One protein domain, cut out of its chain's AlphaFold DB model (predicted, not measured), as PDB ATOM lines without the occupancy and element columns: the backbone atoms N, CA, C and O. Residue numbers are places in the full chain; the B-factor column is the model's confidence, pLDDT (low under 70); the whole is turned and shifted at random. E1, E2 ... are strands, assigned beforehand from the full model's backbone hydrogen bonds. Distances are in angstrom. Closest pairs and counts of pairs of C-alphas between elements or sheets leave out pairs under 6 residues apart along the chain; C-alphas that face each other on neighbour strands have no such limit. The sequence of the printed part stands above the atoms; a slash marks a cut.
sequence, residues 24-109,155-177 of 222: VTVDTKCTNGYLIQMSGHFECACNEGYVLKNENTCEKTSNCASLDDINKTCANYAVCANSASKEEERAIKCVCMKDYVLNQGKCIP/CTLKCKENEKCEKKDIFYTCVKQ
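What this domain is: This is residues 24 to 109 and 155 to 177 of the 222 residues of the protein "28 kDa ookinete surface protein, putative" of Plasmodium ovale (malaria parasite P. ovale) (UniProt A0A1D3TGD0). This is a long, narrow rod of small strand hairpins strung one after another, with no single core. One end is a strongly twisted four-stranded sheet made of the hairpins E1-E2 and E10-E11; the hairpin E3-E4 comes next, then the three-stranded sheet E5 to E7, whose E6-E7 link reaches the far end, while the small hairpin E8-E9 sits beside it near the end of E7. The printed part has 109 residues with no named helix and eleven strands, E1 to E11 in order, under half of the residues; the class is all strand. The sheets, E2 - E1 - E11 - E10, E5 - E6 - E7, E3 - E4 and E8 - E9, are all antiparallel. The whole is loose, with a radius of gyration of the C-alphas of 16.7 A, and spans 58 by 25 by 22 A.

Where its parts are: Start at Val 24, the first printed residue, and go on to C-alpha 33 at (13.994, -34.175, -14.635), where E1, residues 33 to 37, begins and runs 13.3 A. E2, residues 42 to 46, follows and is 13.2 A long. Then look for E3, residues 50 to 54, and E4, residues 57 to 60. After residues 61 to 72, which hold no named element, you reach E5, residues 73 to 75, with C-alpha 73 at (5.624, -30.009, -25.814). E6, residues 78 to 83, runs 13.6 A, and E7, residues 91 to 96, runs 15.4 A. Next come E8, residues 100 to 103, and E9, residues 106 to 109. Past the cut, E10, residues 163 to 168, is 13.7 A long, and E11, residues 171 to 176, runs 16.0 A to C-alpha 176 at (19.312, -35.275, -0.346).

How they stand to each other: Begin with the four-stranded sheet, whose edge strands are E2 and E10. In the hairpin E1 and E2, N 34 and O 45 are within hydrogen-bond range at 2.8 A. E1 and E11 are antiparallel at 126 degrees, with N 172 and O 37 at 2.9 A. In the hairpin E10 and E11, N 164 and O 175 are 2.8 A apart. From this sheet move to the hairpin E3 and E4, where N 51 and O 59 are 2.9 A apart; the closest C-alphas of E2 and E4 are those of Cys 46 and Cys 58, at 5.7 A. Farther on, the closest C-alphas of E3 and E5 are those of Val 51 and Ala 75, at 5.5 A. E5, E6 and E7 form a meander, each strand the antiparallel neighbour of the one before, with E6 as the inner strand. Look there for N 74 and O 78 at 3.0 A, and for N 81 and O 93 at 2.9 A. In the hairpin E8 and E9, N 101 and O 108 are 2.8 A apart; the closest C-alphas of E7 and E9 are those of Cys 96 and Cys 107, at 5.5 A. E9 and E10 are apart, and so are E2 and E7.

The domain as a whole: The two C-alphas farthest apart are those of Glu 87 and Glu 161, at 59.3 A. Residues 110 to 154 are not printed, and C-alphas 109 and 155 are 25.2 A apart across this cut, which falls in the link from E9 to E10. Of the links that are printed whole, E4 to E5 is long, with 12 residues, E6 to E7 is short but not tight, and the others are tight. The mean pLDDT of the printed part is 92.7, and residues 84 to 90, between E6 and E7, are under 70.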
ATOM      1  N   VAL A  24      14.053 -46.631 -20.429       92.19
ATOM      2  CA  VAL A  24      14.485 -46.093 -19.136       92.19
ATOM      3  C   VAL A  24      14.974 -47.231 -18.238       92.19
ATOM      4  O   VAL A  24      14.316 -48.256 -18.052       92.19
ATOM      5  N   THR A  25      16.167 -47.056 -17.688       94.06
ATOM      6  CA  THR A  25      16.855 -47.984 -16.791       94.06
ATOM      7  C   THR A  25      17.372 -47.227 -15.572       94.06
ATOM      8  O   THR A  25      17.316 -46.000 -15.526       94.06
ATOM      9  N   VAL A  26      17.943 -47.955 -14.610       94.88
ATOM     10  CA  VAL A  26      18.590 -47.361 -13.431       94.88
ATOM     11  C   VAL A  26      19.725 -46.383 -13.779       94.88
ATOM     12  O   VAL A  26      20.036 -45.499 -12.991       94.88
ATOM     13  N   ASP A  27      20.334 -46.529 -14.959       93.88
ATOM     14  CA  ASP A  27      21.450 -45.700 -15.427       93.88
ATOM     15  C   ASP A  27      20.997 -44.556 -16.354       93.88
ATOM     16  O   ASP A  27      21.820 -43.790 -16.865       93.88
ATOM     17  N   THR A  28      19.690 -44.426 -16.598       94.38
ATOM     18  CA  THR A  28      19.150 -43.392 -17.481       94.38
ATOM     19  C   THR A  28      19.273 -42.014 -16.846       94.38
ATOM     20  O   THR A  28      18.833 -41.774 -15.723       94.38
ATOM     21  N   LYS A  29      19.830 -41.073 -17.612       94.62
ATOM     22  CA  LYS A  29      19.858 -39.653 -17.257       94.62
ATOM     23  C   LYS A  29      18.594 -38.973 -17.776       94.62
ATOM     24  O   LYS A  29      18.373 -38.942 -18.984       94.62
ATOM     25  N   CYS A  30      17.803 -38.420 -16.865       96.50
ATOM     26  CA  CYS A  30      16.611 -37.644 -17.195       96.50
ATOM     27  C   CYS A  30      16.997 -36.182 -17.457       96.50
ATOM     28  O   CYS A  30      17.441 -35.480 -16.549       96.50
ATOM     29  N   THR A  31      16.845 -35.706 -18.692       97.25
ATOM     30  CA  THR A  31      17.134 -34.302 -19.030       97.25
ATOM     31  C   THR A  31      16.001 -33.412 -18.519       97.25
ATOM     32  O   THR A  31      14.848 -33.660 -18.858       97.25
ATOM     33  N   ASN A  32      16.319 -32.385 -17.717       98.00
ATOM     34  CA  ASN A  32      15.351 -31.507 -17.025       98.00
ATOM     35  C   ASN A  32      14.339 -32.257 -16.135       98.00
ATOM     36  O   ASN A  32      13.182 -31.858 -15.993       98.00
ATOM     37  N   GLY A  33      14.788 -33.354 -15.533       97.56
ATOM     38  CA  GLY A  33      13.994 -34.175 -14.635       97.56
ATOM     39  C   GLY A  33      14.880 -35.044 -13.753       97.56
ATOM     40  O   GLY A  33      16.090 -34.833 -13.652       97.56
ATOM     41  N   TYR A  34      14.277 -36.046 -13.132       97.31
ATOM     42  CA  TYR A  34      14.945 -37.000 -12.258       97.31
ATOM     43  C   TYR A  34      14.343 -38.398 -12.421       97.31
ATOM     44  O   TYR A  34      13.193 -38.558 -12.833       97.31
ATOM     45  N   LEU A  35      15.150 -39.418 -12.136       98.00
ATOM     46  CA  LEU A  35      14.747 -40.813 -12.274       98.00
ATOM     47  C   LEU A  35      13.903 -41.238 -11.070       98.00
ATOM     48  O   LEU A  35      14.295 -41.008  -9.925       98.00
ATOM     49  N   ILE A  36      12.781 -41.901 -11.331       98.12
ATOM     50  CA  ILE A  36      11.929 -42.508 -10.310       98.12
ATOM     51  C   ILE A  36      11.755 -44.002 -10.569       98.12
ATOM     52  O   ILE A  36      11.918 -44.493 -11.689       98.12
ATOM     53  N   GLN A  37      11.414 -44.735  -9.514       98.12
ATOM     54  CA  GLN A  37      11.155 -46.168  -9.571       98.12
ATOM     55  C   GLN A  37       9.748 -46.488  -9.058       98.12
ATOM     56  O   GLN A  37       9.368 -46.104  -7.949       98.12
ATOM     57  N   MET A  38       9.009 -47.260  -9.852       97.19
ATOM     58  CA  MET A  38       7.783 -47.954  -9.450       97.19
ATOM     59  C   MET A  38       8.063 -49.461  -9.292       97.19
ATOM     60  O   MET A  38       9.210 -49.898  -9.404       97.19
ATOM     61  N   SER A  39       7.046 -50.289  -9.033       95.19
ATOM     62  CA  SER A  39       7.270 -51.726  -8.791       95.19
ATOM     63  C   SER A  39       7.870 -52.478  -9.988       95.19
ATOM     64  O   SER A  39       8.634 -53.419  -9.797       95.19
ATOM     65  N   GLY A  40       7.505 -52.091 -11.217       92.56
ATOM     66  CA  GLY A  40       7.814 -52.847 -12.437       92.56
ATOM     67  C   GLY A  40       8.665 -52.109 -13.470       92.56
ATOM     68  O   GLY A  40       9.035 -52.712 -14.474       92.56
ATOM     69  N   HIS A  41       8.968 -50.824 -13.267       95.31
ATOM     70  CA  HIS A  41       9.792 -50.047 -14.196       95.31
ATOM     71  C   HIS A  41      10.433 -48.823 -13.529       95.31
ATOM     72  O   HIS A  41      10.046 -48.406 -12.433       95.31
ATOM     73  N   PHE A  42      11.396 -48.248 -14.249       97.19
ATOM     74  CA  PHE A  42      11.901 -46.901 -14.019       97.19
ATOM     75  C   PHE A  42      11.288 -45.951 -15.038       97.19
ATOM     76  O   PHE A  42      11.021 -46.346 -16.173       97.19
ATOM     77  N   GLU A  43      11.133 -44.694 -14.656       96.62
ATOM     78  CA  GLU A  43      10.753 -43.626 -15.572       96.62
ATOM     79  C   GLU A  43      11.327 -42.285 -15.122       96.62
ATOM     80  O   GLU A  43      11.792 -42.143 -13.989       96.62
ATOM     81  N   CYS A  44      11.295 -41.295 -16.007       97.38
ATOM     82  CA  CYS A  44      11.676 -39.935 -15.666       97.38
ATOM     83  C   CYS A  44      10.462 -39.130 -15.196       97.38
ATOM     84  O   CYS A  44       9.449 -39.049 -15.888       97.38
ATOM     85  N   ALA A  45      10.590 -38.490 -14.037       97.25
ATOM     86  CA  ALA A  45       9.705 -37.420 -13.601       97.25
ATOM     87  C   ALA A  45      10.327 -36.071 -13.985       97.25
ATOM     88  O   ALA A  45      11.534 -35.877 -13.849       97.25
ATOM     89  N   CYS A  46       9.515 -35.141 -14.481       98.31
ATOM     90  CA  CYS A  46      10.000 -33.832 -14.905       98.31
ATOM     91  C   CYS A  46      10.053 -32.835 -13.750       98.31
ATOM     92  O   CYS A  46       9.256 -32.901 -12.813       98.31
ATOM     93  N   ASN A  47      10.985 -31.886 -13.845       98.12
ATOM     94  CA  ASN A  47      11.006 -30.726 -12.961       98.12
ATOM     95  C   ASN A  47       9.740 -29.874 -13.157       98.12
ATOM     96  O   ASN A  47       9.069 -29.954 -14.188       98.12
ATOM     97  N   GLU A  48       9.421 -29.032 -12.176       97.38
ATOM     98  CA  GLU A  48       8.251 -28.154 -12.239       97.38
ATOM     99  C   GLU A  48       8.264 -27.267 -13.497       97.38
ATOM    100  O   GLU A  48       9.283 -26.672 -13.849       97.38
ATOM    101  N   GLY A  49       7.125 -27.199 -14.194       98.00
ATOM    102  CA  GLY A  49       6.986 -26.466 -15.457       98.00
ATOM    103  C   GLY A  49       7.521 -27.196 -16.699       98.00
ATOM    104  O   GLY A  49       7.513 -26.613 -17.786       98.00
ATOM    105  N   TYR A  50       7.967 -28.447 -16.559       98.62
ATOM    106  CA  TYR A  50       8.406 -29.303 -17.661       98.62
ATOM    107  C   TYR A  50       7.523 -30.548 -17.792       98.62
ATOM    108  O   TYR A  50       6.938 -31.033 -16.824       98.62
ATOM    109  N   VAL A  51       7.467 -31.093 -19.004       98.38
ATOM    110  CA  VAL A  51       6.706 -32.293 -19.371       98.38
ATOM    111  C   VAL A  51       7.525 -33.187 -20.298       98.38
ATOM    112  O   VAL A  51       8.422 -32.721 -21.004       98.38
ATOM    113  N   LEU A  52       7.234 -34.486 -20.292       97.50
ATOM    114  CA  LEU A  52       7.966 -35.480 -21.073       97.50
ATOM    115  C   LEU A  52       7.732 -35.263 -22.567       97.50
ATOM    116  O   LEU A  52       6.608 -35.396 -23.045       97.50
ATOM    117  N   LYS A  53       8.802 -34.996 -23.312       95.81
ATOM    118  CA  LYS A  53       8.785 -35.086 -24.776       95.81
ATOM    119  C   LYS A  53       8.952 -36.525 -25.247       95.81
ATOM    120  O   LYS A  53       8.391 -36.940 -26.251       95.81
ATOM    121  N   ASN A  54       9.774 -37.273 -24.531       93.81
ATOM    122  CA  ASN A  54       9.999 -38.695 -24.713       93.81
ATOM    123  C   ASN A  54      10.341 -39.291 -23.339       93.81
ATOM    124  O   ASN A  54      10.257 -38.607 -22.321       93.81
ATOM    125  N   GLU A  55      10.723 -40.560 -23.306       93.56
ATOM    126  CA  GLU A  55      10.849 -41.348 -22.076       93.56
ATOM    127  C   GLU A  55      11.921 -40.822 -21.101       93.56
ATOM    128  O   GLU A  55      11.839 -41.098 -19.904       93.56
ATOM    129  N   ASN A  56      12.911 -40.053 -21.578       95.56
ATOM    130  CA  ASN A  56      14.011 -39.538 -20.755       95.56
ATOM    131  C   ASN A  56      14.282 -38.030 -20.874       95.56
ATOM    132  O   ASN A  56      15.217 -37.520 -20.251       95.56
ATOM    133  N   THR A  57      13.501 -37.307 -21.672       96.38
ATOM    134  CA  THR A  57      13.717 -35.885 -21.944       96.38
ATOM    135  C   THR A  57      12.473 -35.090 -21.596       96.38
ATOM    136  O   THR A  57      11.409 -35.288 -22.183       96.38
ATOM    137  N   CYS A  58      12.637 -34.147 -20.676       98.19
ATOM    138  CA  CYS A  58      11.625 -33.175 -20.315       98.19
ATOM    139  C   CYS A  58      11.888 -31.839 -21.021       98.19
ATOM    140  O   CYS A  58      13.010 -31.323 -21.031       98.19
ATOM    141  N   GLU A  59      10.837 -31.252 -21.581       98.12
ATOM    142  CA  GLU A  59      10.850 -29.922 -22.185       98.12
ATOM    143  C   GLU A  59       9.856 -29.002 -21.483       98.12
ATOM    144  O   GLU A  59       8.898 -29.458 -20.860       98.12
ATOM    145  N   LYS A  60      10.103 -27.693 -21.564       98.25
ATOM    146  CA  LYS A  60       9.237 -26.687 -20.952       98.25
ATOM    147  C   LYS A  60       7.837 -26.763 -21.565       98.25
ATOM    148  O   LYS A  60       7.705 -26.787 -22.788       98.25
ATOM    149  N   THR A  61       6.813 -26.761 -20.721       98.06
ATOM    150  CA  THR A  61       5.418 -26.854 -21.157       98.06
ATOM    151  C   THR A  61       4.992 -25.598 -21.923       98.06
ATOM    152  O   THR A  61       5.171 -24.480 -21.438       98.06
ATOM    153  N   SER A  62       4.392 -25.777 -23.100       97.25
ATOM    154  CA  SER A  62       3.690 -24.736 -23.859       97.25
ATOM    155  C   SER A  62       2.174 -24.832 -23.656       97.25
ATOM    156  O   SER A  62       1.631 -25.907 -23.405       97.25
ATOM    157  N   ASN A  63       1.481 -23.701 -23.785       95.44
ATOM    158  CA  ASN A  63       0.024 -23.598 -23.695       95.44
ATOM    159  C   ASN A  63      -0.683 -23.680 -25.063       95.44
ATOM    160  O   ASN A  63      -1.905 -23.564 -25.107       95.44
ATOM    161  N   CYS A  64       0.062 -23.874 -26.159       94.81
ATOM    162  CA  CYS A  64      -0.470 -23.932 -27.524       94.81
ATOM    163  C   CYS A  64      -1.270 -22.685 -27.948       94.81
ATOM    164  O   CYS A  64      -2.252 -22.803 -28.677       94.81
ATOM    165  N   ALA A  65      -0.874 -21.492 -27.493       91.94
ATOM    166  CA  ALA A  65      -1.617 -20.258 -27.754       91.94
ATOM    167  C   ALA A  65      -1.321 -19.625 -29.126       91.94
ATOM    168  O   ALA A  65      -2.101 -18.800 -29.597       91.94
ATOM    169  N   SER A  66      -0.197 -19.970 -29.762       90.81
ATOM    170  CA  SER A  66       0.275 -19.308 -30.984       90.81
ATOM    171  C   SER A  66       0.875 -20.277 -32.002       90.81
ATOM    172  O   SER A  66       1.289 -21.381 -31.655       90.81
ATOM    173  N   LEU A  67       0.958 -19.864 -33.274       89.19
ATOM    174  CA  LEU A  67       1.574 -20.676 -34.338       89.19
ATOM    175  C   LEU A  67       3.047 -21.006 -34.048       89.19
ATOM    176  O   LEU A  67       3.521 -22.063 -34.460       89.19
ATOM    177  N   ASP A  68       3.734 -20.165 -33.274       92.00
ATOM    178  CA  ASP A  68       5.105 -20.407 -32.818       92.00
ATOM    179  C   ASP A  68       5.200 -21.563 -31.816       92.00
ATOM    180  O   ASP A  68       6.297 -22.041 -31.526       92.00
ATOM    181  N   ASP A  69       4.077 -22.007 -31.249       94.69
ATOM    182  CA  ASP A  69       4.019 -23.140 -30.332       94.69
ATOM    183  C   ASP A  69       3.897 -24.483 -31.037       94.69
ATOM    184  O   ASP A  69       4.043 -25.510 -30.381       94.69
ATOM    185  N   ILE A  70       3.675 -24.512 -32.352       94.44
ATOM    186  CA  ILE A  70       3.581 -25.765 -33.104       94.44
ATOM    187  C   ILE A  70       4.830 -26.623 -32.851       94.44
ATOM    188  O   ILE A  70       5.964 -26.152 -32.905       94.44
ATOM    189  N   ASN A  71       4.601 -27.908 -32.578       95.25
ATOM    190  CA  ASN A  71       5.594 -28.912 -32.183       95.25
ATOM    191  C   ASN A  71       6.246 -28.710 -30.804       95.25
ATOM    192  O   ASN A  71       7.046 -29.559 -30.408       95.25
ATOM    193  N   LYS A  72       5.918 -27.656 -30.044       97.44
ATOM    194  CA  LYS A  72       6.336 -27.552 -28.640       97.44
ATOM    195  C   LYS A  72       5.546 -28.530 -27.778       97.44
ATOM    196  O   LYS A  72       4.366 -28.790 -28.022       97.44
ATOM    197  N   THR A  73       6.210 -29.051 -26.753       98.00
ATOM    198  CA  THR A  73       5.624 -30.009 -25.814       98.00
ATOM    199  C   THR A  73       4.615 -29.302 -24.901       98.00
ATOM    200  O   THR A  73       4.919 -28.258 -24.329       98.00
ATOM    201  N   CYS A  74       3.404 -29.841 -24.770       97.56
ATOM    202  CA  CYS A  74       2.290 -29.208 -24.035       97.56
ATOM    203  C   CYS A  74       1.724 -30.071 -22.900       97.56
ATOM    204  O   CYS A  74       1.078 -29.567 -21.987       97.56
ATOM    205  N   ALA A  75       1.996 -31.373 -22.931       98.06
ATOM    206  CA  ALA A  75       1.774 -32.313 -21.841       98.06
ATOM    207  C   ALA A  75       2.739 -33.496 -22.017       98.06
ATOM    208  O   ALA A  75       3.427 -33.585 -23.036       98.06
ATOM    209  N   ASN A  76       2.791 -34.414 -21.049       97.88
ATOM    210  CA  ASN A  76       3.594 -35.631 -21.194       97.88
ATOM    211  C   ASN A  76       3.179 -36.380 -22.466       97.88
ATOM    212  O   ASN A  76       2.013 -36.747 -22.605       97.88
ATOM    213  N   TYR A  77       4.137 -36.608 -23.362       97.31
ATOM    214  CA  TYR A  77       3.965 -37.262 -24.658       97.31
ATOM    215  C   TYR A  77       2.937 -36.571 -25.566       97.31
ATOM    216  O   TYR A  77       2.211 -37.232 -26.311       97.31
ATOM    217  N   ALA A  78       2.857 -35.238 -25.506       97.88
ATOM    218  CA  ALA A  78       1.947 -34.434 -26.315       97.88
ATOM    219  C   ALA A  78       2.616 -33.168 -26.862       97.88
ATOM    220  O   ALA A  78       3.429 -32.539 -26.182       97.88
ATOM    221  N   VAL A  79       2.225 -32.759 -28.069       97.44
ATOM    222  CA  VAL A  79       2.696 -31.534 -28.731       97.44
ATOM    223  C   VAL A  79       1.541 -30.664 -29.195       97.44
ATOM    224  O   VAL A  79       0.445 -31.149 -29.471       97.44
ATOM    225  N   CYS A  80       1.798 -29.369 -29.333       96.50
ATOM    226  CA  CYS A  80       0.877 -28.467 -30.002       96.50
ATOM    227  C   CYS A  80       0.851 -28.762 -31.506       96.50
ATOM    228  O   CYS A  80       1.887 -28.737 -32.173       96.50
ATOM    229  N   ALA A  81      -0.335 -29.001 -32.056       93.69
ATOM    230  CA  ALA A  81      -0.539 -29.226 -33.479       93.69
ATOM    231  C   ALA A  81      -1.777 -28.481 -33.983       93.69
ATOM    232  O   ALA A  81      -2.720 -28.216 -33.236       93.69
ATOM    233  N   ASN A  82      -1.791 -28.182 -35.281       88.31
ATOM    234  CA  ASN A  82      -2.968 -27.619 -35.934       88.31
ATOM    235  C   ASN A  82      -4.084 -28.663 -35.979       88.31
ATOM    236  O   ASN A  82      -3.929 -29.703 -36.623       88.31
ATOM    237  N   SER A  83      -5.238 -28.374 -35.373       74.19
ATOM    238  CA  SER A  83      -6.438 -29.160 -35.643       74.19
ATOM    239  C   SER A  83      -7.124 -28.594 -36.881       74.19
ATOM    240  O   SER A  83      -7.772 -27.553 -36.818       74.19
ATOM    241  N   ALA A  84      -6.966 -29.257 -38.025       60.06
ATOM    242  CA  ALA A  84      -7.761 -28.959 -39.210       60.06
ATOM    243  C   ALA A  84      -9.131 -29.650 -39.084       60.06
ATOM    244  O   ALA A  84      -9.327 -30.746 -39.606       60.06
ATOM    245  N   SER A  85     -10.076 -29.046 -38.364       54.75
ATOM    246  CA  SER A  85     -11.499 -29.376 -38.525       54.75
ATOM    247  C   SER A  85     -12.096 -28.470 -39.594       54.75
ATOM    248  O   SER A  85     -11.800 -27.282 -39.642       54.75
ATOM    249  N   LYS A  86     -12.889 -29.059 -40.490       52.16
ATOM    250  CA  LYS A  86     -13.259 -28.519 -41.805       52.16
ATOM    251  C   LYS A  86     -14.067 -27.211 -41.832       52.16
ATOM    252  O   LYS A  86     -14.372 -26.792 -42.938       52.16
ATOM    253  N   GLU A  87     -14.382 -26.548 -40.720       55.44
ATOM    254  CA  GLU A  87     -15.284 -25.383 -40.784       55.44
ATOM    255  C   GLU A  87     -15.166 -24.320 -39.680       55.44
ATOM    256  O   GLU A  87     -15.952 -23.385 -39.672       55.44
ATOM    257  N   GLU A  88     -14.164 -24.350 -38.802       50.12
ATOM    258  CA  GLU A  88     -13.984 -23.268 -37.821       50.12
ATOM    259  C   GLU A  88     -12.512 -23.175 -37.433       50.12
ATOM    260  O   GLU A  88     -11.841 -24.207 -37.407       50.12
ATOM    261  N   GLU A  89     -12.033 -21.938 -37.256       54.19
ATOM    262  CA  GLU A  89     -10.663 -21.468 -36.989       54.19
ATOM    263  C   GLU A  89      -9.597 -22.544 -36.755       54.19
ATOM    264  O   GLU A  89      -9.760 -23.439 -35.929       54.19
ATOM    265  N   ARG A  90      -8.439 -22.406 -37.423       62.50
ATOM    266  CA  ARG A  90      -7.234 -23.214 -37.161       62.50
ATOM    267  C   ARG A  90      -6.832 -23.101 -35.683       62.50
ATOM    268  O   ARG A  90      -5.979 -22.297 -35.326       62.50
ATOM    269  N   ALA A  91      -7.442 -23.912 -34.833       78.44
ATOM    270  CA  ALA A  91      -7.149 -23.966 -33.420       78.44
ATOM    271  C   ALA A  91      -5.932 -24.867 -33.236       78.44
ATOM    272  O   ALA A  91      -5.892 -26.009 -33.711       78.44
ATOM    273  N   ILE A  92      -4.925 -24.339 -32.554       89.62
ATOM    274  CA  ILE A  92      -3.757 -25.110 -32.157       89.62
ATOM    275  C   ILE A  92      -4.148 -25.841 -30.882       89.62
ATOM    276  O   ILE A  92      -4.588 -25.236 -29.908       89.62
ATOM    277  N   LYS A  93      -4.047 -27.166 -30.907       92.81
ATOM    278  CA  LYS A  93      -4.452 -28.024 -29.795       92.81
ATOM    279  C   LYS A  93      -3.279 -28.860 -29.334       92.81
ATOM    280  O   LYS A  93      -2.440 -29.266 -30.135       92.81
ATOM    281  N   CYS A  94      -3.260 -29.151 -28.041       95.50
ATOM    282  CA  CYS A  94      -2.358 -30.144 -27.486       95.50
ATOM    283  C   CYS A  94      -2.852 -31.541 -27.882       95.50
ATOM    284  O   CYS A  94      -3.957 -31.937 -27.510       95.50
ATOM    285  N   VAL A  95      -2.062 -32.271 -28.665       95.69
ATOM    286  CA  VAL A  95      -2.394 -33.615 -29.153       95.69
ATOM    287  C   VAL A  95      -1.316 -34.605 -28.743       95.69
ATOM    288  O   VAL A  95      -0.137 -34.260 -28.675       95.69
ATOM    289  N   CYS A  96      -1.713 -35.849 -28.482       97.56
ATOM    290  CA  CYS A  96      -0.753 -36.901 -28.174       97.56
ATOM    291  C   CYS A  96       0.190 -37.145 -29.354       97.56
ATOM    292  O   CYS A  96      -0.209 -37.086 -30.518       97.56
ATOM    293  N   MET A  97       1.454 -37.414 -29.039       95.81
ATOM    294  CA  MET A  97       2.457 -37.810 -30.016       95.81
ATOM    295  C   MET A  97       2.123 -39.176 -30.624       95.81
ATOM    296  O   MET A  97       1.277 -39.921 -30.125       95.81
ATOM    297  N   LYS A  98       2.823 -39.518 -31.709       93.44
ATOM    298  CA  LYS A  98       2.706 -40.824 -32.362       93.44
ATOM    299  C   LYS A  98       2.862 -41.960 -31.342       93.44
ATOM    300  O   LYS A  98       3.726 -41.887 -30.478       93.44
ATOM    301  N   ASP A  99       2.038 -42.998 -31.485       92.88
ATOM    302  CA  ASP A  99       1.994 -44.196 -30.631       92.88
ATOM    303  C   ASP A  99       1.431 -43.960 -29.211       92.88
ATOM    304  O   ASP A  99       1.348 -44.897 -28.408       92.88
ATOM    305  N   TYR A 100       0.944 -42.746 -28.932       95.94
ATOM    306  CA  TYR A 100       0.187 -42.395 -27.734       95.94
ATOM    307  C   TYR A 100      -1.248 -41.999 -28.085       95.94
ATOM    308  O   TYR A 100      -1.540 -41.458 -29.149       95.94
ATOM    309  N   VAL A 101      -2.159 -42.251 -27.152       96.44
ATOM    310  CA  VAL A 101      -3.585 -41.941 -27.271       96.44
ATOM    311  C   VAL A 101      -4.067 -41.205 -26.034       96.44
ATOM    312  O   VAL A 101      -3.595 -41.456 -24.922       96.44
ATOM    313  N   LEU A 102      -5.015 -40.291 -26.232       95.50
ATOM    314  CA  LEU A 102      -5.621 -39.547 -25.139       95.50
ATOM    315  C   LEU A 102      -6.582 -40.466 -24.381       95.50
ATOM    316  O   LEU A 102      -7.582 -40.914 -24.936       95.50
ATOM    317  N   ASN A 103      -6.299 -40.712 -23.108       94.50
ATOM    318  CA  ASN A 103      -7.178 -41.439 -22.205       94.50
ATOM    319  C   ASN A 103      -7.276 -40.679 -20.881       94.50
ATOM    320  O   ASN A 103      -6.257 -40.368 -20.265       94.50
ATOM    321  N   GLN A 104      -8.497 -40.347 -20.455       90.94
ATOM    322  CA  GLN A 104      -8.751 -39.598 -19.213       90.94
ATOM    323  C   GLN A 104      -7.888 -38.322 -19.072       90.94
ATOM    324  O   GLN A 104      -7.346 -38.027 -18.009       90.94
ATOM    325  N   GLY A 105      -7.719 -37.576 -20.171       91.50
ATOM    326  CA  GLY A 105      -6.943 -36.330 -20.187       91.50
ATOM    327  C   GLY A 105      -5.418 -36.501 -20.172       91.50
ATOM    328  O   GLY A 105      -4.707 -35.505 -20.078       91.50
ATOM    329  N   LYS A 106      -4.893 -37.728 -20.273       94.88
ATOM    330  CA  LYS A 106      -3.452 -38.016 -20.332       94.88
ATOM    331  C   LYS A 106      -3.111 -38.787 -21.603       94.88
ATOM    332  O   LYS A 106      -3.869 -39.656 -22.024       94.88
ATOM    333  N   CYS A 107      -1.956 -38.502 -22.192       97.44
ATOM    334  CA  CYS A 107      -1.431 -39.316 -23.279       97.44
ATOM    335  C   CYS A 107      -0.760 -40.559 -22.697       97.44
ATOM    336  O   CYS A 107       0.198 -40.467 -21.929       97.44
ATOM    337  N   ILE A 108      -1.289 -41.725 -23.049       96.06
ATOM    338  CA  ILE A 108      -0.763 -43.031 -22.644       96.06
ATOM    339  C   ILE A 108      -0.358 -43.825 -23.886       96.06
ATOM    340  O   ILE A 108      -0.906 -43.561 -24.958       96.06
ATOM    341  N   PRO A 109       0.560 -44.800 -23.784       95.62
ATOM    342  CA  PRO A 109       0.881 -45.661 -24.917       95.62
ATOM    343  C   PRO A 109      -0.390 -46.290 -25.495       95.62
ATOM    344  O   PRO A 109      -1.222 -46.794 -24.740       95.62
ATOM    345  N   CYS A 155      13.842 -50.638  -3.268       97.75
ATOM    346  CA  CYS A 155      14.481 -49.596  -4.063       97.75
ATOM    347  C   CYS A 155      15.832 -50.074  -4.619       97.75
ATOM    348  O   CYS A 155      16.658 -50.636  -3.896       97.75
ATOM    349  N   THR A 156      16.049 -49.836  -5.907       97.56
ATOM    350  CA  THR A 156      17.251 -50.191  -6.665       97.56
ATOM    351  C   THR A 156      17.864 -48.989  -7.391       97.56
ATOM    352  O   THR A 156      18.814 -49.168  -8.152       97.56
ATOM    353  N   LEU A 157      17.370 -47.768  -7.141       97.62
ATOM    354  CA  LEU A 157      17.969 -46.526  -7.639       97.62
ATOM    355  C   LEU A 157      19.418 -46.365  -7.154       97.62
ATOM    356  O   LEU A 157      19.737 -46.618  -5.991       97.62
ATOM    357  N   LYS A 158      20.286 -45.890  -8.051       97.00
ATOM    358  CA  LYS A 158      21.679 -45.531  -7.755       97.00
ATOM    359  C   LYS A 158      21.749 -44.054  -7.354       97.00
ATOM    360  O   LYS A 158      21.943 -43.191  -8.207       97.00
ATOM    361  N   CYS A 159      21.543 -43.769  -6.071       96.56
ATOM    362  CA  CYS A 159      21.631 -42.408  -5.537       96.56
ATOM    363  C   CYS A 159      23.086 -41.966  -5.324       96.56
ATOM    364  O   CYS A 159      23.982 -42.802  -5.191       96.56
ATOM    365  N   LYS A 160      23.323 -40.650  -5.316       94.25
ATOM    366  CA  LYS A 160      24.640 -40.075  -4.995       94.25
ATOM    367  C   LYS A 160      24.988 -40.290  -3.520       94.25
ATOM    368  O   LYS A 160      24.121 -40.603  -2.717       94.25
ATOM    369  N   GLU A 161      26.251 -40.068  -3.163       91.62
ATOM    370  CA  GLU A 161      26.778 -40.287  -1.806       91.62
ATOM    371  C   GLU A 161      26.001 -39.545  -0.701       91.62
ATOM    372  O   GLU A 161      25.782 -40.100   0.370       91.62
ATOM    373  N   ASN A 162      25.521 -38.328  -0.975       93.06
ATOM    374  CA  ASN A 162      24.726 -37.514  -0.047       93.06
ATOM    375  C   ASN A 162      23.205 -37.614  -0.272       93.06
ATOM    376  O   ASN A 162      22.439 -36.779   0.222       93.06
ATOM    377  N   GLU A 163      22.759 -38.594  -1.051       96.31
ATOM    378  CA  GLU A 163      21.356 -38.838  -1.354       96.31
ATOM    379  C   GLU A 163      20.953 -40.242  -0.892       96.31
ATOM    380  O   GLU A 163      21.710 -41.207  -0.981       96.31
ATOM    381  N   LYS A 164      19.713 -40.383  -0.438       96.62
ATOM    382  CA  LYS A 164      19.117 -41.668  -0.081       96.62
ATOM    383  C   LYS A 164      17.921 -41.944  -0.971       96.62
ATOM    384  O   LYS A 164      17.194 -41.030  -1.349       96.62
ATOM    385  N   CYS A 165      17.710 -43.215  -1.296       97.25
ATOM    386  CA  CYS A 165      16.473 -43.608  -1.946       97.25
ATOM    387  C   CYS A 165      15.323 -43.597  -0.937       97.25
ATOM    388  O   CYS A 165      15.324 -44.378   0.019       97.25
ATOM    389  N   GLU A 166      14.335 -42.743  -1.176       96.50
ATOM    390  CA  GLU A 166      13.176 -42.576  -0.310       96.50
ATOM    391  C   GLU A 166      11.874 -42.682  -1.096       96.50
ATOM    392  O   GLU A 166      11.798 -42.358  -2.286       96.50
ATOM    393  N   LYS A 167      10.836 -43.196  -0.428       96.25
ATOM    394  CA  LYS A 167       9.494 -43.260  -0.998       96.25
ATOM    395  C   LYS A 167       8.886 -41.861  -0.933       96.25
ATOM    396  O   LYS A 167       8.673 -41.339   0.156       96.25
ATOM    397  N   LYS A 168       8.550 -41.298  -2.089       95.12
ATOM    398  CA  LYS A 168       7.786 -40.061  -2.219       95.12
ATOM    399  C   LYS A 168       6.432 -40.399  -2.831       95.12
ATOM    400  O   LYS A 168       6.352 -40.765  -4.000       95.12
ATOM    401  N   ASP A 169       5.385 -40.296  -2.016       93.31
ATOM    402  CA  ASP A 169       4.010 -40.638  -2.394       93.31
ATOM    403  C   ASP A 169       3.884 -42.083  -2.928       93.31
ATOM    404  O   ASP A 169       3.917 -43.037  -2.145       93.31
ATOM    405  N   ILE A 170       3.807 -42.264  -4.247       95.75
ATOM    406  CA  ILE A 170       3.593 -43.558  -4.910       95.75
ATOM    407  C   ILE A 170       4.844 -44.146  -5.582       95.75
ATOM    408  O   ILE A 170       4.757 -45.225  -6.168       95.75
ATOM    409  N   PHE A 171       6.002 -43.484  -5.516       97.75
ATOM    410  CA  PHE A 171       7.242 -43.926  -6.168       97.75
ATOM    411  C   PHE A 171       8.471 -43.760  -5.263       97.75
ATOM    412  O   PHE A 171       8.431 -43.074  -4.245       97.75
ATOM    413  N   TYR A 172       9.584 -44.388  -5.637       98.50
ATOM    414  CA  TYR A 172      10.900 -44.125  -5.055       98.50
ATOM    415  C   TYR A 172      11.654 -43.063  -5.859       98.50
ATOM    416  O   TYR A 172      11.576 -43.049  -7.088       98.50
ATOM    417  N   THR A 173      12.415 -42.209  -5.176       98.00
ATOM    418  CA  THR A 173      13.339 -41.234  -5.773       98.00
ATOM    419  C   THR A 173      14.554 -41.025  -4.868       98.00
ATOM    420  O   THR A 173      14.491 -41.298  -3.670       98.00
ATOM    421  N   CYS A 174      15.657 -40.524  -5.421       97.50
ATOM    422  CA  CYS A 174      16.793 -40.070  -4.622       97.50
ATOM    423  C   CYS A 174      16.493 -38.693  -4.017       97.50
ATOM    424  O   CYS A 174      16.057 -37.784  -4.725       97.50
ATOM    425  N   VAL A 175      16.704 -38.550  -2.710       95.69
ATOM    426  CA  VAL A 175      16.480 -37.321  -1.937       95.69
ATOM    427  C   VAL A 175      17.762 -36.992  -1.180       95.69
ATOM    428  O   VAL A 175      18.407 -37.895  -0.650       95.69
ATOM    429  N   LYS A 176      18.154 -35.714  -1.138       93.56
ATOM    430  CA  LYS A 176      19.312 -35.275  -0.346       93.56
ATOM    431  C   LYS A 176      19.057 -35.522   1.135       93.56
ATOM    432  O   LYS A 176      17.971 -35.236   1.626       93.56
ATOM    433  N   GLN A 177      20.071 -36.001   1.838       87.62
ATOM    434  CA  GLN A 177      20.016 -36.086   3.290       87.62
ATOM    435  C   GLN A 177      20.208 -34.691   3.891       87.62
ATOM    436  O   GLN A 177      21.172 -33.997   3.565       87.62
TER     437      GLN A 177